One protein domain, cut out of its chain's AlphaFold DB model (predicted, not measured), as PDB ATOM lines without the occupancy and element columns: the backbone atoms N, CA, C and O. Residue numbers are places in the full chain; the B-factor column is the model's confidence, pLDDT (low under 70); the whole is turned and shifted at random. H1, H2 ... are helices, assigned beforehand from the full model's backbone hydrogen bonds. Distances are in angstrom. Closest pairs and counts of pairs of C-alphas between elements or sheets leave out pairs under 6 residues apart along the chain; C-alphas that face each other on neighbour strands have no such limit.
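This is residues 173 to 279 of the 282 residues of the protein "Chromosome partition protein Smc" of Fusobacterium sp. CAG:815 (UniProt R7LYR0). One long helix, H6, runs through the middle of a compact body, with short helices set round it and a long link, residues 207 to 226, wrapping round the side that they leave open. H1 and H2 pack on the later part of H6, H3 runs beside it the opposite way, H4 and H5 lie crosswise at its earlier part, and the small H7 folds back beyond its end. The printed part has 107 residues with seven named helices, H1 to H7 in chain order, and no named strand: the class is all helix. It is compact, with a radius of gyration of the C-alphas of 13.1 A, and rounded, spanning 36 by 28 by 26 A.

The hub is H6, residues 253 to 271, which touches three other helices. H1, residues 174 to 182, touches it, closest at the C-alphas of Ala 177 and Leu 268, 6.8 A apart. They run the same way at a steep tilt of 38 degrees, only just past shallow. H2, residues 186 to 192, touches residues 267 to 271 of H6 alone, closest at the C-alphas of Ile 192 and Gly 270, 6.4 A apart; at 70.1 degrees they are only just about perpendicular. H5, residues 242 to 248, touches residues 253 to 256 of H6 alone, about perpendicular at 84 degrees; the closest C-alphas, those of Ser 246 and Arg 253, are 5.6 A apart. H3, residues 197 to 206, is close to H6 but not clearly touching, with the C-alphas of Leu 204 and Ile 260 closest at 7.8 A; it only just touches H1, with 3 pairs of C-alphas within 8 A, the closest those of Lys 182 and Phe 197 at 6.8 A. H4, residues 227 to 237, only just touches H5, with 3 pairs, the closest those of Leu 235 and Ile 245 at 6.6 A. H7, residues 274 to 279, touches no helix; its closest C-alpha to H6 is that of Leu 275, 6.0 A from that of Leu 269. Every O i to N i+4 pair is within hydrogen-bond range in H1, H3, H4, H5 and H6, against 2 of 3 in H2 and 0 of 2 in H7, where 3 of 3 O i to N i+3 pairs are within range.

H6 is 27.5 A from first to last C-alpha: C-alpha 253 is at (-11.063, 34.528, -25.848) and C-alpha 271 is at (-0.453, 59.723, -22.802). H4 measures 15.3 A, H3 14.3 A and H1 12.2 A. H1 begins at C-alpha 174, (2.583, 46.333, -28.763), and H7 ends at C-alpha 279, (-6.702, 59.690, -37.145).

The two C-alphas farthest apart, those of Glu 244 and Gln 278, are 36.7 A apart. The printed part has no cut. The link from H3 to H4 is long, 20 residues, and the other links are tight. Mean pLDDT of the printed part is 75.9; it is under 70 at residues 176 and 180, 215 to 225 and 271 to 279.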
ATOM      1  N   ASN A 173       2.781  48.726 -33.039       74.19
ATOM      2  CA  ASN A 173       2.587  47.416 -32.438       74.19
ATOM      3  C   ASN A 173       2.739  47.514 -30.912       74.19
ATOM      4  O   ASN A 173       3.060  48.577 -30.370       74.19
ATOM      5  N   ILE A 174       2.486  46.407 -30.222       79.19
ATOM      6  CA  ILE A 174       2.583  46.333 -28.763       79.19
ATOM      7  C   ILE A 174       4.003  46.662 -28.277       79.19
ATOM      8  O   ILE A 174       4.150  47.395 -27.303       79.19
ATOM      9  N   GLU A 175       5.047  46.210 -28.980       80.12
ATOM     10  CA  GLU A 175       6.444  46.496 -28.613       80.12
ATOM     11  C   GLU A 175       6.755  47.999 -28.578       80.12
ATOM     12  O   GLU A 175       7.291  48.525 -27.599       80.12
ATOM     13  N   THR A 176       6.403  48.705 -29.652       69.19
ATOM     14  CA  THR A 176       6.625  50.146 -29.782       69.19
ATOM     15  C   THR A 176       5.800  50.908 -28.752       69.19
ATOM     16  O   THR A 176       6.301  51.846 -28.137       69.19
ATOM     17  N   ALA A 177       4.558  50.480 -28.509       77.69
ATOM     18  CA  ALA A 177       3.702  51.091 -27.502       77.69
ATOM     19  C   ALA A 177       4.292  50.971 -26.090       77.69
ATOM     20  O   ALA A 177       4.302  51.959 -25.361       77.69
ATOM     21  N   LEU A 178       4.846  49.811 -25.722       82.56
ATOM     22  CA  LEU A 178       5.502  49.621 -24.425       82.56
ATOM     23  C   LEU A 178       6.727  50.519 -24.259       82.56
ATOM     24  O   LEU A 178       6.847  51.194 -23.240       82.56
ATOM     25  N   LYS A 179       7.591  50.596 -25.280       77.50
ATOM     26  CA  LYS A 179       8.742  51.516 -25.279       77.50
ATOM     27  C   LYS A 179       8.291  52.957 -25.031       77.50
ATOM     28  O   LYS A 179       8.874  53.640 -24.200       77.50
ATOM     29  N   MET A 180       7.214  53.395 -25.688       69.62
ATOM     30  CA  MET A 180       6.651  54.735 -25.495       69.62
ATOM     31  C   MET A 180       6.113  54.943 -24.075       69.62
ATOM     32  O   MET A 180       6.463  55.928 -23.428       69.62
ATOM     33  N   ILE A 181       5.294  54.017 -23.569       81.81
ATOM     34  CA  ILE A 181       4.705  54.117 -22.226       81.81
ATOM     35  C   ILE A 181       5.810  54.147 -21.156       81.81
ATOM     36  O   ILE A 181       5.715  54.939 -20.224       81.81
ATOM     37  N   LYS A 182       6.901  53.385 -21.328       83.12
ATOM     38  CA  LYS A 182       8.040  53.340 -20.393       83.12
ATOM     39  C   LYS A 182       8.743  54.690 -20.193       83.12
ATOM     40  O   LYS A 182       9.354  54.916 -19.155       83.12
ATOM     41  N   HIS A 183       8.662  55.602 -21.163       76.88
ATOM     42  CA  HIS A 183       9.238  56.949 -21.049       76.88
ATOM     43  C   HIS A 183       8.358  57.929 -20.254       76.88
ATOM     44  O   HIS A 183       8.694  59.112 -20.142       76.88
ATOM     45  N   LYS A 184       7.214  57.480 -19.733       80.88
ATOM     46  CA  LYS A 184       6.279  58.298 -18.956       80.88
ATOM     47  C   LYS A 184       6.426  58.039 -17.468       80.88
ATOM     48  O   LYS A 184       6.817  56.956 -17.047       80.88
ATOM     49  N   SER A 185       6.119  59.055 -16.663       81.56
ATOM     50  CA  SER A 185       6.125  58.884 -15.211       81.56
ATOM     51  C   SER A 185       4.990  57.958 -14.769       81.56
ATOM     52  O   SER A 185       3.889  58.004 -15.319       81.56
ATOM     53  N   GLU A 186       5.223  57.181 -13.711       83.94
ATOM     54  CA  GLU A 186       4.193  56.349 -13.071       83.94
ATOM     55  C   GLU A 186       2.927  57.150 -12.722       83.94
ATOM     56  O   GLU A 186       1.812  56.664 -12.882       83.94
ATOM     57  N   SER A 187       3.073  58.416 -12.316       77.56
ATOM     58  CA  SER A 187       1.941  59.314 -12.064       77.56
ATOM     59  C   SER A 187       1.119  59.630 -13.316       77.56
ATOM     60  O   SER A 187      -0.106  59.705 -13.232       77.56
ATOM     61  N   GLU A 188       1.760  59.809 -14.476       79.44
ATOM     62  CA  GLU A 188       1.054  60.039 -15.744       79.44
ATOM     63  C   GLU A 188       0.289  58.786 -16.180       79.44
ATOM     64  O   GLU A 188      -0.879  58.894 -16.552       79.44
ATOM     65  N   ILE A 189       0.909  57.605 -16.081       81.69
ATOM     66  CA  ILE A 189       0.262  56.327 -16.412       81.69
ATOM     67  C   ILE A 189      -0.961  56.131 -15.506       81.69
ATOM     68  O   ILE A 189      -2.079  56.021 -16.015       81.69
ATOM     69  N   LYS A 190      -0.766  56.253 -14.181       82.94
ATOM     70  CA  LYS A 190      -1.820  56.134 -13.156       82.94
ATOM     71  C   LYS A 190      -2.978  57.107 -13.336       82.94
ATOM     72  O   LYS A 190      -4.121  56.769 -13.039       82.94
ATOM     73  N   SER A 191      -2.706  58.306 -13.851       79.19
ATOM     74  CA  SER A 191      -3.743  59.314 -14.110       79.19
ATOM     75  C   SER A 191      -4.705  58.938 -15.243       79.19
ATOM     76  O   SER A 191      -5.832  59.434 -15.285       79.19
ATOM     77  N   ILE A 192      -4.275  58.064 -16.157       75.19
ATOM     78  CA  ILE A 192      -5.079  57.593 -17.292       75.19
ATOM     79  C   ILE A 192      -5.709  56.246 -16.958       75.19
ATOM     80  O   ILE A 192      -6.879  56.007 -17.260       75.19
ATOM     81  N   ILE A 193      -4.931  55.379 -16.321       74.75
ATOM     82  CA  ILE A 193      -5.343  54.072 -15.834       74.75
ATOM     83  C   ILE A 193      -4.580  53.790 -14.554       74.75
ATOM     84  O   ILE A 193      -3.363  53.827 -14.544       74.75
ATOM     85  N   ASP A 194      -5.306  53.360 -13.533       81.19
ATOM     86  CA  ASP A 194      -4.781  52.842 -12.275       81.19
ATOM     87  C   ASP A 194      -4.053  51.480 -12.429       81.19
ATOM     88  O   ASP A 194      -4.464  50.489 -11.834       81.19
ATOM     89  N   LEU A 195      -3.019  51.400 -13.270       81.12
ATOM     90  CA  LEU A 195      -2.026  50.321 -13.346       81.12
ATOM     91  C   LEU A 195      -0.633  50.950 -13.460       81.12
ATOM     92  O   LEU A 195      -0.466  52.007 -14.068       81.12
ATOM     93  N   SER A 196       0.356  50.287 -12.878       85.88
ATOM     94  CA  SER A 196       1.780  50.555 -13.089       85.88
ATOM     95  C   SER A 196       2.264  50.006 -14.431       85.88
ATOM     96  O   SER A 196       1.588  49.187 -15.064       85.88
ATOM     97  N   PHE A 197       3.443  50.445 -14.876       85.50
ATOM     98  CA  PHE A 197       4.056  49.900 -16.087       85.50
ATOM     99  C   PHE A 197       4.305  48.385 -15.984       85.50
ATOM    100  O   PHE A 197       3.969  47.650 -16.911       85.50
ATOM    101  N   ASP A 198       4.788  47.915 -14.833       87.12
ATOM    102  CA  ASP A 198       5.081  46.495 -14.595       87.12
ATOM    103  C   ASP A 198       3.809  45.633 -14.681       87.12
ATOM    104  O   ASP A 198       3.797  44.589 -15.333       87.12
ATOM    105  N   GLU A 199       2.687  46.106 -14.123       86.69
ATOM    106  CA  GLU A 199       1.394  45.412 -14.231       86.69
ATOM    107  C   GLU A 199       0.900  45.312 -15.685       86.69
ATOM    108  O   GLU A 199       0.207  44.356 -16.047       86.69
ATOM    109  N   ILE A 200       1.249  46.286 -16.532       87.62
ATOM    110  CA  ILE A 200       0.936  46.250 -17.963       87.62
ATOM    111  C   ILE A 200       1.793  45.189 -18.666       87.62
ATOM    112  O   ILE A 200       1.259  44.429 -19.477       87.62
ATOM    113  N   GLU A 201       3.089  45.102 -18.359       89.12
ATOM    114  CA  GLU A 201       3.972  44.071 -18.923       89.12
ATOM    115  C   GLU A 201       3.524  42.661 -18.505       89.12
ATOM    116  O   GLU A 201       3.325  41.794 -19.365       89.12
ATOM    117  N   ASP A 202       3.245  42.462 -17.216       88.19
ATOM    118  CA  ASP A 202       2.740  41.199 -16.668       88.19
ATOM    119  C   ASP A 202       1.421  40.782 -17.320       88.19
ATOM    120  O   ASP A 202       1.224  39.615 -17.678       88.19
ATOM    121  N   MET A 203       0.514  41.740 -17.531       88.31
ATOM    122  CA  MET A 203      -0.753  41.508 -18.217       88.31
ATOM    123  C   MET A 203      -0.535  40.976 -19.641       88.31
ATOM    124  O   MET A 203      -1.186  40.007 -20.047       88.31
ATOM    125  N   LEU A 204       0.360  41.592 -20.417       89.12
ATOM    126  CA  LEU A 204       0.612  41.196 -21.806       89.12
ATOM    127  C   LEU A 204       1.206  39.788 -21.897       89.12
ATOM    128  O   LEU A 204       0.770  38.997 -22.740       89.12
ATOM    129  N   ILE A 205       2.135  39.459 -20.993       87.81
ATOM    130  CA  ILE A 205       2.725  38.119 -20.873       87.81
ATOM    131  C   ILE A 205       1.642  37.102 -20.508       87.81
ATOM    132  O   ILE A 205       1.473  36.090 -21.193       87.81
ATOM    133  N   LYS A 206       0.857  37.389 -19.464       86.81
ATOM    134  CA  LYS A 206      -0.181  36.494 -18.940       86.81
ATOM    135  C   LYS A 206      -1.221  36.113 -19.991       86.81
ATOM    136  O   LYS A 206      -1.713  34.983 -19.996       86.81
ATOM    137  N   TYR A 207      -1.582  37.051 -20.862       85.69
ATOM    138  CA  TYR A 207      -2.611  36.840 -21.877       85.69
ATOM    139  C   TYR A 207      -2.064  36.483 -23.261       85.69
ATOM    140  O   TYR A 207      -2.853  36.390 -24.208       85.69
ATOM    141  N   ASP A 208      -0.760  36.208 -23.374       86.00
ATOM    142  CA  ASP A 208      -0.113  35.791 -24.621       86.00
ATOM    143  C   ASP A 208      -0.419  36.789 -25.757       86.00
ATOM    144  O   ASP A 208      -0.939  36.438 -26.825       86.00
ATOM    145  N   ILE A 209      -0.200  38.075 -25.471       86.00
ATOM    146  CA  ILE A 209      -0.280  39.150 -26.460       86.00
ATOM    147  C   ILE A 209       1.075  39.253 -27.148       86.00
ATOM    148  O   ILE A 209       2.106  39.402 -26.491       86.00
ATOM    149  N   LYS A 210       1.097  39.164 -28.481       85.94
ATOM    150  CA  LYS A 210       2.371  39.201 -29.200       85.94
ATOM    151  C   LYS A 210       2.844  40.640 -29.298       85.94
ATOM    152  O   LYS A 210       2.091  41.523 -29.691       85.94
ATOM    153  N   LEU A 211       4.133  40.862 -29.067       81.62
ATOM    154  CA  LEU A 211       4.763  42.175 -29.254       81.62
ATOM    155  C   LEU A 211       4.611  42.708 -30.693       81.62
ATOM    156  O   LEU A 211       4.543  43.915 -30.919       81.62
ATOM    157  N   THR A 212       4.474  41.800 -31.664       76.69
ATOM    158  CA  THR A 212       4.207  42.110 -33.075       76.69
ATOM    159  C   THR A 212       2.747  42.456 -33.376       76.69
ATOM    160  O   THR A 212       2.457  42.875 -34.499       76.69
ATOM    161  N   ASP A 213       1.819  42.246 -32.435       75.62
ATOM    162  CA  ASP A 213       0.401  42.539 -32.646       75.62
ATOM    163  C   ASP A 213       0.212  44.040 -32.853       75.62
ATOM    164  O   ASP A 213       0.761  44.874 -32.134       75.62
ATOM    165  N   LYS A 214      -0.563  44.387 -33.879       71.44
ATOM    166  CA  LYS A 214      -0.838  45.778 -34.235       71.44
ATOM    167  C   LYS A 214      -1.925  46.335 -33.331       71.44
ATOM    168  O   LYS A 214      -2.964  45.698 -33.137       71.44
ATOM    169  N   LEU A 215      -1.720  47.556 -32.848       67.19
ATOM    170  CA  LEU A 215      -2.761  48.289 -32.149       67.19
ATOM    171  C   LEU A 215      -3.906  48.614 -33.111       67.19
ATOM    172  O   LEU A 215      -3.702  49.093 -34.227       67.19
ATOM    173  N   THR A 216      -5.135  48.336 -32.683       57.66
ATOM    174  CA  THR A 216      -6.331  48.651 -33.467       57.66
ATOM    175  C   THR A 216      -6.698  50.120 -33.275       57.66
ATOM    176  O   THR A 216      -7.045  50.521 -32.165       57.66
ATOM    177  N   CYS A 217      -6.661  50.906 -34.352       48.53
ATOM    178  CA  CYS A 217      -6.977  52.341 -34.369       48.53
ATOM    179  C   CYS A 217      -8.448  52.650 -34.713       48.53
ATOM    180  O   CYS A 217      -8.726  53.636 -35.383       48.53
ATOM    181  N   GLU A 218      -9.402  51.839 -34.255       46.78
ATOM    182  CA  GLU A 218     -10.828  52.199 -34.292       46.78
ATOM    183  C   GLU A 218     -11.332  52.379 -32.863       46.78
ATOM    184  O   GLU A 218     -11.893  51.463 -32.260       46.78
ATOM    185  N   ILE A 219     -11.114  53.562 -32.289       49.97
ATOM    186  CA  ILE A 219     -11.690  53.903 -30.988       49.97
ATOM    187  C   ILE A 219     -12.882  54.828 -31.229       49.97
ATOM    188  O   ILE A 219     -12.751  56.051 -31.239       49.97
ATOM    189  N   LYS A 220     -14.060  54.225 -31.430       41.22
ATOM    190  CA  LYS A 220     -15.323  54.944 -31.683       41.22
ATOM    191  C   LYS A 220     -15.742  55.879 -30.534       41.22
ATOM    192  O   LYS A 220     -16.475  56.827 -30.775       41.22
ATOM    193  N   GLU A 221     -15.252  55.649 -29.312       49.16
ATOM    194  CA  GLU A 221     -15.742  56.313 -28.086       49.16
ATOM    195  C   GLU A 221     -14.679  57.153 -27.340       49.16
ATOM    196  O   GLU A 221     -14.882  57.604 -26.215       49.16
ATOM    197  N   GLY A 222     -13.531  57.418 -27.971       58.06
ATOM    198  CA  GLY A 222     -12.437  58.192 -27.372       58.06
ATOM    199  C   GLY A 222     -11.606  57.453 -26.307       58.06
ATOM    200  O   GLY A 222     -11.689  56.243 -26.138       58.06
ATOM    201  N   ILE A 223     -10.742  58.198 -25.605       61.38
ATOM    202  CA  ILE A 223      -9.703  57.656 -24.701       61.38
ATOM    203  C   ILE A 223     -10.229  57.153 -23.351       61.38
ATOM    204  O   ILE A 223      -9.498  56.492 -22.622       61.38
ATOM    205  N   LYS A 224     -11.481  57.469 -22.998       67.12
ATOM    206  CA  LYS A 224     -12.071  57.008 -21.739       67.12
ATOM    207  C   LYS A 224     -12.434  55.528 -21.841       67.12
ATOM    208  O   LYS A 224     -12.891  55.053 -22.884       67.12
ATOM    209  N   LEU A 225     -12.239  54.817 -20.737       67.38
ATOM    210  CA  LEU A 225     -12.716  53.451 -20.599       67.38
ATOM    211  C   LEU A 225     -14.240  53.456 -20.442       67.38
ATOM    212  O   LEU A 225     -14.782  54.187 -19.608       67.38
ATOM    213  N   THR A 226     -14.911  52.640 -21.245       72.88
ATOM    214  CA  THR A 226     -16.322  52.285 -21.065       72.88
ATOM    215  C   THR A 226     -16.486  51.482 -19.782       72.88
ATOM    216  O   THR A 226     -15.521  50.900 -19.283       72.88
ATOM    217  N   ASP A 227     -17.699  51.403 -19.245       73.06
ATOM    218  CA  ASP A 227     -17.933  50.635 -18.016       73.06
ATOM    219  C   ASP A 227     -17.594  49.147 -18.205       73.06
ATOM    220  O   ASP A 227     -16.898  48.572 -17.378       73.06
ATOM    221  N   ARG A 228     -17.888  48.577 -19.382       73.00
ATOM    222  CA  ARG A 228     -17.456  47.216 -19.754       73.00
ATOM    223  C   ARG A 228     -15.942  47.022 -19.757       73.00
ATOM    224  O   ARG A 228     -15.455  45.946 -19.424       73.00
ATOM    225  N   GLU A 229     -15.193  48.025 -20.201       74.75
ATOM    226  CA  GLU A 229     -13.733  47.957 -20.182       74.75
ATOM    227  C   GLU A 229     -13.209  48.072 -18.749       74.75
ATOM    228  O   GLU A 229     -12.302  47.333 -18.388       74.75
ATOM    229  N   LYS A 230     -13.803  48.926 -17.904       78.00
ATOM    230  CA  LYS A 230     -13.455  48.999 -16.473       78.00
ATOM    231  C   LYS A 230     -13.700  47.667 -15.768       78.00
ATOM    232  O   LYS A 230     -12.809  47.202 -15.063       78.00
ATOM    233  N   ASP A 231     -14.847  47.035 -16.015       79.31
ATOM    234  CA  ASP A 231     -15.181  45.715 -15.472       79.31
ATOM    235  C   ASP A 231     -14.142  44.671 -15.896       79.31
ATOM    236  O   ASP A 231     -13.639  43.911 -15.071       79.31
ATOM    237  N   PHE A 232     -13.728  44.694 -17.168       82.19
ATOM    238  CA  PHE A 232     -12.636  43.857 -17.658       82.19
ATOM    239  C   PHE A 232     -11.336  44.059 -16.855       82.19
ATOM    240  O   PHE A 232     -10.717  43.071 -16.457       82.19
ATOM    241  N   PHE A 233     -10.927  45.297 -16.559       75.19
ATOM    242  CA  PHE A 233      -9.697  45.542 -15.786       75.19
ATOM    243  C   PHE A 233      -9.796  45.133 -14.329       75.19
ATOM    244  O   PHE A 233      -8.794  44.698 -13.766       75.19
ATOM    245  N   ILE A 234     -10.977  45.246 -13.721       81.44
ATOM    246  CA  ILE A 234     -11.198  44.731 -12.370       81.44
ATOM    247  C   ILE A 234     -10.880  43.233 -12.348       81.44
ATOM    248  O   ILE A 234     -10.105  42.791 -11.505       81.44
ATOM    249  N   LEU A 235     -11.361  42.471 -13.335       84.62
ATOM    250  CA  LEU A 235     -11.060  41.040 -13.443       84.62
ATOM    251  C   LEU A 235      -9.566  40.769 -13.681       84.62
ATOM    252  O   LEU A 235      -9.002  39.848 -13.086       84.62
ATOM    253  N   VAL A 236      -8.896  41.587 -14.504       80.44
ATOM    254  CA  VAL A 236      -7.440  41.488 -14.709       80.44
ATOM    255  C   VAL A 236      -6.685  41.704 -13.393       80.44
ATOM    256  O   VAL A 236      -5.842  40.875 -13.047       80.44
ATOM    257  N   LYS A 237      -7.025  42.759 -12.640       79.75
ATOM    258  CA  LYS A 237      -6.438  43.085 -11.328       79.75
ATOM    259  C   LYS A 237      -6.698  42.012 -10.280       79.75
ATOM    260  O   LYS A 237      -5.831  41.718  -9.468       79.75
ATOM    261  N   MET A 238      -7.872  41.388 -10.323       83.69
ATOM    262  CA  MET A 238      -8.215  40.251  -9.467       83.69
ATOM    263  C   MET A 238      -7.462  38.969  -9.848       83.69
ATOM    264  O   MET A 238      -7.641  37.936  -9.207       83.69
ATOM    265  N   GLY A 239      -6.625  39.004 -10.888       82.81
ATOM    266  CA  GLY A 239      -5.784  37.880 -11.266       82.81
ATOM    267  C   GLY A 239      -6.497  36.827 -12.110       82.81
ATOM    268  O   GLY A 239      -5.933  35.749 -12.298       82.81
ATOM    269  N   TYR A 240      -7.653  37.133 -12.705       87.75
ATOM    270  CA  TYR A 240      -8.403  36.170 -13.516       87.75
ATOM    271  C   TYR A 240      -7.607  35.745 -14.759       87.75
ATOM    272  O   TYR A 240      -6.786  36.485 -15.303       87.75
ATOM    273  N   THR A 241      -7.821  34.519 -15.210       86.94
ATOM    274  CA  THR A 241      -7.261  33.959 -16.439       86.94
ATOM    275  C   THR A 241      -8.094  34.355 -17.655       86.94
ATOM    276  O   THR A 241      -9.267  34.716 -17.558       86.94
ATOM    277  N   LEU A 242      -7.524  34.192 -18.854       84.38
ATOM    278  CA  LEU A 242      -8.229  34.448 -20.117       84.38
ATOM    279  C   LEU A 242      -9.551  33.658 -20.229       84.38
ATOM    280  O   LEU A 242     -10.508  34.122 -20.846       84.38
ATOM    281  N   LYS A 243      -9.598  32.443 -19.661       84.69
ATOM    282  CA  LYS A 243     -10.796  31.593 -19.661       84.69
ATOM    283  C   LYS A 243     -11.861  32.152 -18.721       84.69
ATOM    284  O   LYS A 243     -13.010  32.227 -19.131       84.69
ATOM    285  N   GLU A 244     -11.476  32.551 -17.514       88.81
ATOM    286  CA  GLU A 244     -12.401  33.096 -16.517       88.81
ATOM    287  C   GLU A 244     -12.991  34.425 -16.984       88.81
ATOM    288  O   GLU A 244     -14.204  34.582 -16.954       88.81
ATOM    289  N   ILE A 245     -12.173  35.322 -17.545       85.00
ATOM    290  CA  ILE A 245     -12.658  36.594 -18.108       85.00
ATOM    291  C   ILE A 245     -13.620  36.356 -19.280       85.00
ATOM    292  O   ILE A 245     -14.646  37.020 -19.396       85.00
ATOM    293  N   SER A 246     -13.303  35.396 -20.154       83.50
ATOM    294  CA  SER A 246     -14.172  35.004 -21.271       83.50
ATOM    295  C   SER A 246     -15.541  34.515 -20.781       83.50
ATOM    296  O   SER A 246     -16.560  34.867 -21.375       83.50
ATOM    297  N   THR A 247     -15.573  33.739 -19.694       87.50
ATOM    298  CA  THR A 247     -16.811  33.254 -19.073       87.50
ATOM    299  C   THR A 247     -17.582  34.379 -18.383       87.50
ATOM    300  O   THR A 247     -18.766  34.538 -18.664       87.50
ATOM    301  N   GLU A 248     -16.915  35.174 -17.548       87.69
ATOM    302  CA  GLU A 248     -17.534  36.236 -16.745       87.69
ATOM    303  C   GLU A 248     -18.162  37.324 -17.622       87.69
ATOM    304  O   GLU A 248     -19.306  37.722 -17.430       87.69
ATOM    305  N   LEU A 249     -17.437  37.758 -18.657       81.81
ATOM    306  CA  LEU A 249     -17.909  38.796 -19.574       81.81
ATOM    307  C   LEU A 249     -18.785  38.246 -20.707       81.81
ATOM    308  O   LEU A 249     -19.245  39.022 -21.546       81.81
ATOM    309  N   MET A 250     -19.002  36.926 -20.764       84.38
ATOM    310  CA  MET A 250     -19.739  36.239 -21.832       84.38
ATOM    311  C   MET A 250     -19.222  36.586 -23.245       84.38
ATOM    312  O   MET A 250     -19.994  36.804 -24.181       84.38
ATOM    313  N   VAL A 251     -17.898  36.636 -23.417       78.06
ATOM    314  CA  VAL A 251     -17.226  36.938 -24.696       78.06
ATOM    315  C   VAL A 251     -16.214  35.861 -25.060       78.06
ATOM    316  O   VAL A 251     -15.743  35.114 -24.210       78.06
ATOM    317  N   THR A 252     -15.822  35.770 -26.330       77.12
ATOM    318  CA  THR A 252     -14.813  34.791 -26.759       77.12
ATOM    319  C   THR A 252     -13.397  35.219 -26.351       77.12
ATOM    320  O   THR A 252     -13.081  36.403 -26.277       77.12
ATOM    321  N   ARG A 253     -12.487  34.260 -26.146       79.12
ATOM    322  CA  ARG A 253     -11.063  34.528 -25.848       79.12
ATOM    323  C   ARG A 253     -10.366  35.475 -26.847       79.12
ATOM    324  O   ARG A 253      -9.612  36.335 -26.398       79.12
ATOM    325  N   PRO A 254     -10.603  35.390 -28.173       76.00
ATOM    326  CA  PRO A 254     -10.092  36.392 -29.110       76.00
ATOM    327  C   PRO A 254     -10.607  37.810 -28.840       76.00
ATOM    328  O   PRO A 254      -9.860  38.767 -29.019       76.00
ATOM    329  N   VAL A 255     -11.853  37.960 -28.376       72.56
ATOM    330  CA  VAL A 255     -12.413  39.263 -27.979       72.56
ATOM    331  C   VAL A 255     -11.716  39.790 -26.724       72.56
ATOM    332  O   VAL A 255     -11.367  40.964 -26.684       72.56
ATOM    333  N   VAL A 256     -11.412  38.921 -25.753       74.69
ATOM    334  CA  VAL A 256     -10.601  39.265 -24.568       74.69
ATOM    335  C   VAL A 256      -9.223  39.804 -24.986       74.69
ATOM    336  O   VAL A 256      -8.842  40.894 -24.569       74.69
ATOM    337  N   LYS A 257      -8.505  39.105 -25.880       80.31
ATOM    338  CA  LYS A 257      -7.209  39.577 -26.411       80.31
ATOM    339  C   LYS A 257      -7.336  40.895 -27.189       80.31
ATOM    340  O   LYS A 257      -6.522  41.798 -27.021       80.31
ATOM    341  N   LYS A 258      -8.388  41.044 -28.004       75.50
ATOM    342  CA  LYS A 258      -8.672  42.289 -28.735       75.50
ATOM    343  C   LYS A 258      -8.888  43.472 -27.784       75.50
ATOM    344  O   LYS A 258      -8.406  44.562 -28.075       75.50
ATOM    345  N   ASN A 259      -9.562  43.261 -26.655       75.88
ATOM    346  CA  ASN A 259      -9.780  44.306 -25.652       75.88
ATOM    347  C   ASN A 259      -8.471  44.774 -25.004       75.88
ATOM    348  O   ASN A 259      -8.322  45.966 -24.758       75.88
ATOM    349  N   ILE A 260      -7.494  43.880 -24.816       80.25
ATOM    350  CA  ILE A 260      -6.152  44.258 -24.344       80.25
ATOM    351  C   ILE A 260      -5.442  45.148 -25.375       80.25
ATOM    352  O   ILE A 260      -4.857  46.163 -25.012       80.25
ATOM    353  N   ASN A 261      -5.558  44.852 -26.672       75.44
ATOM    354  CA  ASN A 261      -5.001  45.736 -27.702       75.44
ATOM    355  C   ASN A 261      -5.700  47.104 -27.723       75.44
ATOM    356  O   ASN A 261      -5.025  48.127 -27.768       75.44
ATOM    357  N   ILE A 262      -7.036  47.141 -27.641       74.44
ATOM    358  CA  ILE A 262      -7.807  48.396 -27.550       74.44
ATOM    359  C   ILE A 262      -7.360  49.217 -26.339       74.44
ATOM    360  O   ILE A 262      -7.220  50.437 -26.429       74.44
ATOM    361  N   PHE A 263      -7.108  48.545 -25.223       78.44
ATOM    362  CA  PHE A 263      -6.634  49.166 -24.004       78.44
ATOM    363  C   PHE A 263      -5.277  49.847 -24.176       78.44
ATOM    364  O   PHE A 263      -5.163  51.042 -23.898       78.44
ATOM    365  N   ILE A 264      -4.276  49.120 -24.682       79.25
ATOM    366  CA  ILE A 264      -2.947  49.687 -24.931       79.25
ATOM    367  C   ILE A 264      -3.061  50.877 -25.890       79.25
ATOM    368  O   ILE A 264      -2.437  51.912 -25.658       79.25
ATOM    369  N   THR A 265      -3.938  50.802 -26.899       75.25
ATOM    370  CA  THR A 265      -4.237  51.948 -27.769       75.25
ATOM    371  C   THR A 265      -4.803  53.138 -26.991       75.25
ATOM    372  O   THR A 265      -4.349  54.263 -27.191       75.25
ATOM    373  N   LYS A 266      -5.785  52.938 -26.103       76.75
ATOM    374  CA  LYS A 266      -6.395  54.025 -25.315       76.75
ATOM    375  C   LYS A 266      -5.403  54.673 -24.354       76.75
ATOM    376  O   LYS A 266      -5.364  55.901 -24.291       76.75
ATOM    377  N   LEU A 267      -4.587  53.873 -23.668       79.31
ATOM    378  CA  LEU A 267      -3.511  54.363 -22.808       79.31
ATOM    379  C   LEU A 267      -2.530  55.217 -23.613       79.31
ATOM    380  O   LEU A 267      -2.251  56.359 -23.247       79.31
ATOM    381  N   LEU A 268      -2.081  54.704 -24.758       75.12
ATOM    382  CA  LEU A 268      -1.159  55.421 -25.626       75.12
ATOM    383  C   LEU A 268      -1.757  56.746 -26.127       75.12
ATOM    384  O   LEU A 268      -1.097  57.779 -26.066       75.12
ATOM    385  N   LEU A 269      -3.023  56.758 -26.559       71.31
ATOM    386  CA  LEU A 269      -3.707  57.990 -26.972       71.31
ATOM    387  C   LEU A 269      -3.942  58.969 -25.810       71.31
ATOM    388  O   LEU A 269      -3.978  60.176 -26.040       71.31
ATOM    389  N   GLY A 270      -4.127  58.477 -24.583       73.38
ATOM    390  CA  GLY A 270      -4.238  59.311 -23.386       73.38
ATOM    391  C   GLY A 270      -2.913  59.984 -23.027       73.38
ATOM    392  O   GLY A 270      -2.887  61.183 -22.762       73.38
ATOM    393  N   LEU A 271      -1.809  59.230 -23.081       69.88
ATOM    394  CA  LEU A 271      -0.453  59.723 -22.802       69.88
ATOM    395  C   LEU A 271       0.058  60.661 -23.899       69.88
ATOM    396  O   LEU A 271       0.914  61.515 -23.650       69.88
ATOM    397  N   TYR A 272      -0.474  60.498 -25.111       68.56
ATOM    398  CA  TYR A 272      -0.076  61.244 -26.295       68.56
ATOM    399  C   TYR A 272      -1.305  61.709 -27.106       68.56
ATOM    400  O   TYR A 272      -1.577  61.193 -28.193       68.56
ATOM    401  N   PRO A 273      -2.043  62.735 -26.638       66.75
ATOM    402  CA  PRO A 273      -3.292  63.186 -27.267       66.75
ATOM    403  C   PRO A 273      -3.156  63.643 -28.727       66.75
ATOM    404  O   PRO A 273      -4.121  63.590 -29.490       66.75
ATOM    405  N   ASP A 274      -1.966  64.077 -29.144       55.97
ATOM    406  CA  ASP A 274      -1.710  64.498 -30.525       55.97
ATOM    407  C   ASP A 274      -1.746  63.331 -31.531       55.97
ATOM    408  O   ASP A 274      -2.043  63.567 -32.702       55.97
ATOM    409  N   LEU A 275      -1.560  62.078 -31.083       57.38
ATOM    410  CA  LEU A 275      -1.754  60.877 -31.914       57.38
ATOM    411  C   LEU A 275      -3.192  60.780 -32.441       57.38
ATOM    412  O   LEU A 275      -3.437  60.339 -33.563       57.38
ATOM    413  N   LYS A 276      -4.162  61.240 -31.639       54.34
ATOM    414  CA  LYS A 276      -5.590  61.213 -31.975       54.34
ATOM    415  C   LYS A 276      -5.925  62.156 -33.133       54.34
ATOM    416  O   LYS A 276      -6.789  61.840 -33.945       54.34
ATOM    417  N   LYS A 277      -5.238  63.301 -33.234       48.56
ATOM    418  CA  LYS A 277      -5.492  64.316 -34.276       48.56
ATOM    419  C   LYS A 277      -5.135  63.816 -35.680       48.56
ATOM    420  O   LYS A 277      -5.742  64.259 -36.646       48.56
ATOM    421  N   GLN A 278      -4.206  62.868 -35.793       45.84
ATOM    422  CA  GLN A 278      -3.807  62.271 -37.071       45.84
ATOM    423  C   GLN A 278      -4.796  61.207 -37.584       45.84
ATOM    424  O   GLN A 278      -4.788  60.906 -38.770       45.84
ATOM    425  N   GLN A 279      -5.689  60.677 -36.734       44.62
ATOM    426  CA  GLN A 279      -6.702  59.690 -37.145       44.62
ATOM    427  C   GLN A 279      -7.884  60.294 -37.917       44.62
ATOM    428  O   GLN A 279      -8.618  59.552 -38.552       44.62
TER     429      GLN A 279